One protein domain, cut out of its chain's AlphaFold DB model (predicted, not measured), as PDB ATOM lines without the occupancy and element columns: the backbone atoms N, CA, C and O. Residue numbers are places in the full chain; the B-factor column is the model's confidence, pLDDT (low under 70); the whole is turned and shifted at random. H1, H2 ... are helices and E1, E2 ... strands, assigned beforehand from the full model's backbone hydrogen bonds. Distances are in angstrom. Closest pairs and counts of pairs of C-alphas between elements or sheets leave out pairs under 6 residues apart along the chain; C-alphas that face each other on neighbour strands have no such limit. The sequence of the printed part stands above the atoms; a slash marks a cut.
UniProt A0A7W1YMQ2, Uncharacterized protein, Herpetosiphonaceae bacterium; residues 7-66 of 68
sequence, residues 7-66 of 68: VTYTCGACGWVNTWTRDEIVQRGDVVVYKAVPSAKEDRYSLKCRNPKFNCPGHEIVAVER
ATOM      1  N   VAL A   7     -43.445  29.562  21.327       87.69
ATOM      2  CA  VAL A   7     -44.678  30.021  21.970       87.69
ATOM      3  C   VAL A   7     -45.680  30.376  20.882       87.69
ATOM      4  O   VAL A   7     -45.386  31.196  20.012       87.69
ATOM      5  N   THR A   8     -46.869  29.781  20.931       90.88
ATOM      6  CA  THR A   8     -47.965  30.104  20.011       90.88
ATOM      7  C   THR A   8     -49.136  30.686  20.789       90.88
ATOM      8  O   THR A   8     -49.549  30.113  21.793       90.88
ATOM      9  N   TYR A   9     -49.675  31.813  20.327       88.44
ATOM     10  CA  TYR A   9     -50.848  32.460  20.910       88.44
ATOM     11  C   TYR A   9     -51.755  33.045  19.826       88.44
ATOM     12  O   TYR A   9     -51.296  33.486  18.770       88.44
ATOM     13  N   THR A  10     -53.055  33.089  20.096       92.38
ATOM     14  CA  THR A  10     -54.024  33.760  19.224       92.38
ATOM     15  C   THR A  10     -54.185  35.203  19.678       92.38
ATOM     16  O   THR A  10     -54.505  35.460  20.832       92.38
ATOM     17  N   CYS A  11     -53.976  36.161  18.777       91.19
ATOM     18  CA  CYS A  11     -54.152  37.576  19.083       91.19
ATOM     19  C   CYS A  11     -55.631  37.884  19.350       91.19
ATOM     20  O   CYS A  11     -56.447  37.781  18.434       91.19
ATOM     21  N   GLY A  12     -55.962  38.344  20.558       88.62
ATOM     22  CA  GLY A  12     -57.339  38.697  20.926       88.62
ATOM     23  C   GLY A  12     -57.956  39.828  20.091       88.62
ATOM     24  O   GLY A  12     -59.172  39.893  19.959       88.62
ATOM     25  N   ALA A  13     -57.139  40.692  19.476       89.50
ATOM     26  CA  ALA A  13     -57.625  41.832  18.694       89.50
ATOM     27  C   ALA A  13     -58.016  41.487  17.245       89.50
ATOM     28  O   ALA A  13     -58.882  42.140  16.673       89.50
ATOM     29  N   CYS A  14     -57.364  40.498  16.621       90.00
ATOM     30  CA  CYS A  14     -57.581  40.184  15.198       90.00
ATOM     31  C   CYS A  14     -57.756  38.691  14.891       90.00
ATOM     32  O   CYS A  14     -57.906  38.325  13.729       90.00
ATOM     33  N   GLY A  15     -57.684  37.819  15.900       90.38
ATOM     34  CA  GLY A  15     -57.806  36.368  15.742       90.38
ATOM     35  C   GLY A  15     -56.608  35.686  15.070       90.38
ATOM     36  O   GLY A  15     -56.651  34.485  14.827       90.38
ATOM     37  N   TRP A  16     -55.533  36.417  14.755       92.88
ATOM     38  CA  TRP A  16     -54.356  35.842  14.100       92.88
ATOM     39  C   TRP A  16     -53.536  34.970  15.050       92.88
ATOM     40  O   TRP A  16     -53.213  35.390  16.165       92.88
ATOM     41  N   VAL A  17     -53.135  33.791  14.578       93.06
ATOM     42  CA  VAL A  17     -52.247  32.887  15.313       93.06
ATOM     43  C   VAL A  17     -50.801  33.346  15.137       93.06
ATOM     44  O   VAL A  17     -50.229  33.309  14.049       93.06
ATOM     45  N   ASN A  18     -50.210  33.810  16.230       91.75
ATOM     46  CA  ASN A  18     -48.824  34.228  16.314       91.75
ATOM     47  C   ASN A  18     -47.989  33.080  16.866       91.75
ATOM     48  O   ASN A  18     -48.360  32.475  17.865       91.75
ATOM     49  N   THR A  19     -46.838  32.832  16.256       92.94
ATOM     50  CA  THR A  19     -45.866  31.846  16.732       92.94
ATOM     51  C   THR A  19     -44.536  32.552  16.876       92.94
ATOM     52  O   THR A  19     -44.102  33.210  15.946       92.94
ATOM     53  N   TRP A  20     -43.884  32.441  18.015       91.44
ATOM     54  CA  TRP A  20     -42.602  33.079  18.266       91.44
ATOM     55  C   TRP A  20     -41.643  32.042  18.813       91.44
ATOM     56  O   TRP A  20     -41.993  31.273  19.703       91.44
ATOM     57  N   THR A  21     -40.429  32.000  18.289       90.56
ATOM     58  CA  THR A  21     -39.346  31.267  18.939       90.56
ATOM     59  C   THR A  21     -38.899  32.034  20.173       90.56
ATOM     60  O   THR A  21     -38.940  33.262  20.204       90.56
ATOM     61  N   ARG A  22     -38.425  31.321  21.190       86.81
ATOM     62  CA  ARG A  22     -37.831  31.932  22.379       86.81
ATOM     63  C   ARG A  22     -36.801  33.017  22.038       86.81
ATOM     64  O   ARG A  22     -36.825  34.081  22.646       86.81
ATOM     65  N   ASP A  23     -35.929  32.751  21.071       88.25
ATOM     66  CA  ASP A  23     -34.877  33.690  20.677       88.25
ATOM     67  C   ASP A  23     -35.474  34.969  20.077       88.25
ATOM     68  O   ASP A  23     -35.060  36.068  20.441       88.25
ATOM     69  N   GLU A  24     -36.509  34.851  19.238       89.94
ATOM     70  CA  GLU A  24     -37.241  36.020  18.741       89.94
ATOM     71  C   GLU A  24     -37.919  36.796  19.878       89.94
ATOM     72  O   GLU A  24     -37.939  38.023  19.829       89.94
ATOM     73  N   ILE A  25     -38.454  36.116  20.897       89.56
ATOM     74  CA  ILE A  25     -39.102  36.770  22.048       89.56
ATOM     75  C   ILE A  25     -38.092  37.598  22.836       89.56
ATOM     76  O   ILE A  25     -38.361  38.755  23.134       89.56
ATOM     77  N   VAL A  26     -36.919  37.036  23.130       85.12
ATOM     78  CA  VAL A  26     -35.861  37.741  23.868       85.12
ATOM     79  C   VAL A  26     -35.293  38.909  23.056       85.12
ATOM     80  O   VAL A  26     -34.955  39.941  23.624       85.12
ATOM     81  N   GLN A  27     -35.193  38.770  21.730       86.19
ATOM     82  CA  GLN A  27     -34.638  39.812  20.860       86.19
ATOM     83  C   GLN A  27     -35.627  40.932  20.511       86.19
ATOM     84  O   GLN A  27     -35.200  42.057  20.262       86.19
ATOM     85  N   ARG A  28     -36.925  40.622  20.397       86.31
ATOM     86  CA  ARG A  28     -37.939  41.538  19.838       86.31
ATOM     87  C   ARG A  28     -39.062  41.891  20.803       86.31
ATOM     88  O   ARG A  28     -39.809  42.822  20.516       86.31
ATOM     89  N   GLY A  29     -39.245  41.118  21.867       82.81
ATOM     90  CA  GLY A  29     -40.258  41.381  22.874       82.81
ATOM     91  C   GLY A  29     -39.835  42.506  23.805       82.81
ATOM     92  O   GLY A  29     -38.673  42.601  24.197       82.81
ATOM     93  N   ASP A  30     -40.798  43.327  24.204       83.56
ATOM     94  CA  ASP A  30     -40.569  44.345  25.223       83.56
ATOM     95  C   ASP A  30     -40.659  43.677  26.602       83.56
ATOM     96  O   ASP A  30     -41.706  43.136  26.973       83.56
ATOM     97  N   VAL A  31     -39.558  43.668  27.360       80.94
ATOM     98  CA  VAL A  31     -39.510  43.052  28.698       80.94
ATOM     99  C   VAL A  31     -40.479  43.775  29.631       80.94
ATOM    100  O   VAL A  31     -40.367  44.979  29.863       80.94
ATOM    101  N   VAL A  32     -41.411  43.029  30.221       79.50
ATOM    102  CA  VAL A  32     -42.364  43.561  31.194       79.50
ATOM    103  C   VAL A  32     -41.801  43.350  32.596       79.50
ATOM    104  O   VAL A  32     -41.870  42.257  33.163       79.50
ATOM    105  N   VAL A  33     -41.247  44.416  33.175       67.44
ATOM    106  CA  VAL A  33     -40.728  44.401  34.548       67.44
ATOM    107  C   VAL A  33     -41.893  44.533  35.529       67.44
ATOM    108  O   VAL A  33     -42.355  45.629  35.844       67.44
ATOM    109  N   TYR A  34     -42.380  43.405  36.037       65.38
ATOM    110  CA  TYR A  34     -43.214  43.399  37.239       65.38
ATOM    111  C   TYR A  34     -42.331  43.600  38.478       65.38
ATOM    112  O   TYR A  34     -41.141  43.284  38.433       65.38
ATOM    113  N   LYS A  35     -42.895  44.113  39.588       61.78
ATOM    114  CA  LYS A  35     -42.188  44.197  40.884       61.78
ATOM    115  C   LYS A  35     -41.516  42.850  41.150       61.78
ATOM    116  O   LYS A  35     -42.210  41.850  41.322       61.78
ATOM    117  N   ALA A  36     -40.186  42.839  41.085       54.12
ATOM    118  CA  ALA A  36     -39.404  41.618  41.035       54.12
ATOM    119  C   ALA A  36     -39.703  40.770  42.271       54.12
ATOM    120  O   ALA A  36     -39.399  41.166  43.395       54.12
ATOM    121  N   VAL A  37     -40.314  39.605  42.058       60.84
ATOM    122  CA  VAL A  37     -40.338  38.561  43.075       60.84
ATOM    123  C   VAL A  37     -39.007  37.822  42.922       60.84
ATOM    124  O   VAL A  37     -38.761  37.283  41.840       60.84
ATOM    125  N   PRO A  38     -38.131  37.795  43.944       59.91
ATOM    126  CA  PRO A  38     -36.788  37.207  43.839       59.91
ATOM    127  C   PRO A  38     -36.762  35.736  43.383       59.91
ATOM    128  O   PRO A  38     -35.726  35.241  42.956       59.91
ATOM    129  N   SER A  39     -37.897  35.038  43.455       62.97
ATOM    130  CA  SER A  39     -38.074  33.632  43.082       62.97
ATOM    131  C   SER A  39     -38.721  33.403  41.709       62.97
ATOM    132  O   SER A  39     -39.008  32.255  41.363       62.97
ATOM    133  N   ALA A  40     -38.975  34.449  40.913       67.00
ATOM    134  CA  ALA A  40     -39.571  34.275  39.591       67.00
ATOM    135  C   ALA A  40     -38.598  33.531  38.660       67.00
ATOM    136  O   ALA A  40     -37.523  34.042  38.343       67.00
ATOM    137  N   LYS A  41     -38.985  32.324  38.231       76.00
ATOM    138  CA  LYS A  41     -38.255  31.497  37.252       76.00
ATOM    139  C   LYS A  41     -38.567  31.871  35.800       76.00
ATOM    140  O   LYS A  41     -38.042  31.249  34.887       76.00
ATOM    141  N   GLU A  42     -39.413  32.870  35.590       80.12
ATOM    142  CA  GLU A  42     -39.928  33.272  34.286       80.12
ATOM    143  C   GLU A  42     -39.738  34.772  34.088       80.12
ATOM    144  O   GLU A  42     -39.911  35.563  35.020       80.12
ATOM    145  N   ASP A  43     -39.432  35.150  32.854       83.44
ATOM    146  CA  ASP A  43     -39.471  36.522  32.376       83.44
ATOM    147  C   ASP A  43     -40.721  36.714  31.520       83.44
ATOM    148  O   ASP A  43     -41.117  35.834  30.755       83.44
ATOM    149  N   ARG A  44     -41.367  37.873  31.653       86.38
ATOM    150  CA  ARG A  44     -42.563  38.209  30.878       86.38
ATOM    151  C   ARG A  44     -42.209  39.205  29.788       86.38
ATOM    152  O   ARG A  44     -41.537  40.197  30.052       86.38
ATOM    153  N   TYR A  45     -42.706  38.955  28.585       87.62
ATOM    154  CA  TYR A  45     -42.461  39.775  27.405       87.62
ATOM    155  C   TYR A  45     -43.787  40.198  26.786       87.62
ATOM    156  O   TYR A  45     -44.701  39.384  26.670       87.62
ATOM    157  N   SER A  46     -43.884  41.456  26.364       90.50
ATOM    158  CA  SER A  46     -44.967  41.932  25.509       90.50
ATOM    159  C   SER A  46     -44.581  41.726  24.046       90.50
ATOM    160  O   SER A  46     -43.552  42.223  23.587       90.50
ATOM    161  N   LEU A  47     -45.407  40.985  23.310       91.19
ATOM    162  CA  LEU A  47     -45.199  40.663  21.902       91.19
ATOM    163  C   LEU A  47     -46.267  41.312  21.032       91.19
ATOM    164  O   LEU A  47     -47.465  41.074  21.209       91.19
ATOM    165  N   LYS A  48     -45.822  42.087  20.042       91.00
ATOM    166  CA  LYS A  48     -46.694  42.629  18.993       91.00
ATOM    167  C   LYS A  48     -47.267  41.506  18.140       91.00
ATOM    168  O   LYS A  48     -46.582  40.540  17.817       91.00
ATOM    169  N   CYS A  49     -48.513  41.652  17.711       91.12
ATOM    170  CA  CYS A  49     -49.080  40.777  16.697       91.12
ATOM    171  C   CYS A  49     -48.312  40.936  15.372       91.12
ATOM    172  O   CYS A  49     -48.208  42.035  14.834       91.12
ATOM    173  N   ARG A  50     -47.799  39.829  14.823       89.12
ATOM    174  CA  ARG A  50     -47.067  39.771  13.547       89.12
ATOM    175  C   ARG A  50     -47.947  39.367  12.362       89.12
ATOM    176  O   ARG A  50     -47.461  38.756  11.414       89.12
ATOM    177  N   ASN A  51     -49.250  39.643  12.432       89.69
ATOM    178  CA  ASN A  51     -50.163  39.361  11.327       89.69
ATOM    179  C   ASN A  51     -49.695  40.116  10.064       89.69
ATOM    180  O   ASN A  51     -49.695  41.344  10.070       89.69
ATOM    181  N   PRO A  52     -49.321  39.432   8.967       85.69
ATOM    182  CA  PRO A  52     -48.816  40.102   7.768       85.69
ATOM    183  C   PRO A  52     -49.922  40.802   6.967       85.69
ATOM    184  O   PRO A  52     -49.631  41.643   6.125       85.69
ATOM    185  N   LYS A  53     -51.194  40.447   7.198       83.19
ATOM    186  CA  LYS A  53     -52.339  40.995   6.456       83.19
ATOM    187  C   LYS A  53     -52.831  42.328   7.016       83.19
ATOM    188  O   LYS A  53     -53.539  43.047   6.320       83.19
ATOM    189  N   PHE A  54     -52.507  42.638   8.269       80.00
ATOM    190  CA  PHE A  54     -52.995  43.827   8.955       80.00
ATOM    191  C   PHE A  54     -51.960  44.306   9.968       80.00
ATOM    192  O   PHE A  54     -51.453  43.500  10.745       80.00
ATOM    193  N   ASN A  55     -51.700  45.615  10.013       81.44
ATOM    194  CA  ASN A  55     -50.840  46.213  11.033       81.44
ATOM    195  C   ASN A  55     -51.580  46.270  12.382       81.44
ATOM    196  O   ASN A  55     -52.070  47.317  12.803       81.44
ATOM    197  N   CYS A  56     -51.740  45.105  13.008       86.38
ATOM    198  CA  CYS A  56     -52.521  44.944  14.222       86.38
ATOM    199  C   CYS A  56     -51.808  45.598  15.411       86.38
ATOM    200  O   CYS A  56     -50.711  45.154  15.755       86.38
ATOM    201  N   PRO A  57     -52.432  46.568  16.109       87.06
ATOM    202  CA  PRO A  57     -51.855  47.153  17.316       87.06
ATOM    203  C   PRO A  57     -51.994  46.226  18.534       87.06
ATOM    204  O   PRO A  57     -51.731  46.648  19.651       87.06
ATOM    205  N   GLY A  58     -52.473  44.991  18.355       88.38
ATOM    206  CA  GLY A  58     -52.640  44.028  19.435       88.38
ATOM    207  C   GLY A  58     -51.295  43.549  19.978       88.38
ATOM    208  O   GLY A  58     -50.397  43.195  19.212       88.38
ATOM    209  N   HIS A  59     -51.199  43.486  21.301       89.62
ATOM    210  CA  HIS A  59     -50.063  42.931  22.025       89.62
ATOM    211  C   HIS A  59     -50.534  41.796  22.926       89.62
ATOM    212  O   HIS A  59     -51.647  41.854  23.441       89.62
ATOM    213  N   GLU A  60     -49.674  40.809  23.145       89.44
ATOM    214  CA  GLU A  60     -49.913  39.733  24.107       89.44
ATOM    215  C   GLU A  60     -48.733  39.625  25.071       89.44
ATOM    216  O   GLU A  60     -47.585  39.816  24.665       89.44
ATOM    217  N   ILE A  61     -49.006  39.330  26.343       89.94
ATOM    218  CA  ILE A  61     -47.954  39.111  27.337       89.94
ATOM    219  C   ILE A  61     -47.712  37.613  27.448       89.94
ATOM    220  O   ILE A  61     -48.598  36.862  27.846       89.94
ATOM    221  N   VAL A  62     -46.492  37.187  27.144       87.56
ATOM    222  CA  VAL A  62     -46.078  35.789  27.271       87.56
ATOM    223  C   VAL A  62     -45.044  35.642  28.376       87.56
ATOM    224  O   VAL A  62     -44.164  36.488  28.534       87.56
ATOM    225  N   ALA A  63     -45.150  34.565  29.149       86.94
ATOM    226  CA  ALA A  63     -44.128  34.163  30.104       86.94
ATOM    227  C   ALA A  63     -43.156  33.185  29.433       86.94
ATOM    228  O   ALA A  63     -43.566  32.284  28.701       86.94
ATOM    229  N   VAL A  64     -41.865  33.380  29.671       84.12
ATOM    230  CA  VAL A  64     -40.775  32.566  29.145       84.12
ATOM    231  C   VAL A  64     -39.863  32.206  30.312       84.12
ATOM    232  O   VAL A  64     -39.284  33.086  30.940       84.12
ATOM    233  N   GLU A  65     -39.715  30.915  30.612       82.75
ATOM    234  CA  GLU A  65     -38.817  30.425  31.674       82.75
ATOM    235  C   GLU A  65     -37.391  30.936  31.466       82.75
ATOM    236  O   GLU A  65     -36.949  30.987  30.331       82.75
ATOM    237  N   ARG A  66     -36.613  31.285  32.489       75.75
ATOM    238  CA  ARG A  66     -35.189  31.617  32.297       75.75
ATOM    239  C   ARG A  66     -34.395  30.352  31.977       75.75
ATOM    240  O   ARG A  66     -34.513  29.362  32.692       75.75
TER     241      ARG A  66
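This is residues 7 to 66 of the 68 residues of an uncharacterized protein of Herpetosiphonaceae bacterium (UniProt A0A7W1YMQ2). Two hairpins of two strands each make this domain: the longer one, E3 and E4, runs through the middle, and the shorter one, E1 and E2, has few contacts with it, while the short helix H1 follows E2 and packs on E3. Loops make the two ends of the long axis, one round Pro 38 in the stretch before E3, the other round Lys 53 between E3 and E4. The printed part has 60 residues, with one named helix and four named strands in the order E1, E2, H1, E3, E4; its two sheets, E1 - E2 and E3 - E4, are antiparallel, and the class is mixed, helices and strands. The whole is only just compact, close to loose, with a radius of gyration of the C-alphas of 12.2 A, and only just elongated, with spans of 40 by 20 by 16 A.

E1, residues 7 to 10, and E2, residues 17 to 21, form a hairpin, antiparallel at 164 degrees, with N 9 and O 18 within hydrogen-bond range at 2.9 A. H1, residues 22 to 28, follows E2 by a tight link, and every O i to N i+4 pair inside it is within hydrogen-bond range. E3, residues 42 to 48, and E4, residues 59 to 65, form the other hairpin, antiparallel at 154 degrees, with N 45 and O 62 at 2.9 A and N 60 and O 47 at 2.9 A, both within hydrogen-bond range. H1 and E3 have 4 pairs of C-alphas within 8 A, the closest those of Ile 25 and Tyr 45, 7.0 A apart. Residues 30 to 31 pair antiparallel with residues 45 to 46 of E3. The closest C-alphas of E1 and E4 are those of Val 7 and Val 62, 8.0 A apart. E2 is apart from both E3 and E4, and E1 is apart from E3.

E1 begins at C-alpha 7, (-44.678, 30.021, 21.970), and is 10.4 A long; E2 is 13.5 A long. H1 measures 9.9 A and ends at C-alpha 28, (-37.939, 41.538, 19.838). E3 is 19.2 A long, and E4 is 19.4 A long, ending at C-alpha 65, (-38.817, 30.425, 31.674).

The two C-alphas farthest apart, those of Pro 38 and Lys 53, are 40.7 A from each other. The printed part has no cut. The link from H1 to E3 is long, with 13 residues; those from E1 to E2 and from E3 to E4 are short. The mean pLDDT of the printed part is 83.9, and residues 33 to 40 are under 70.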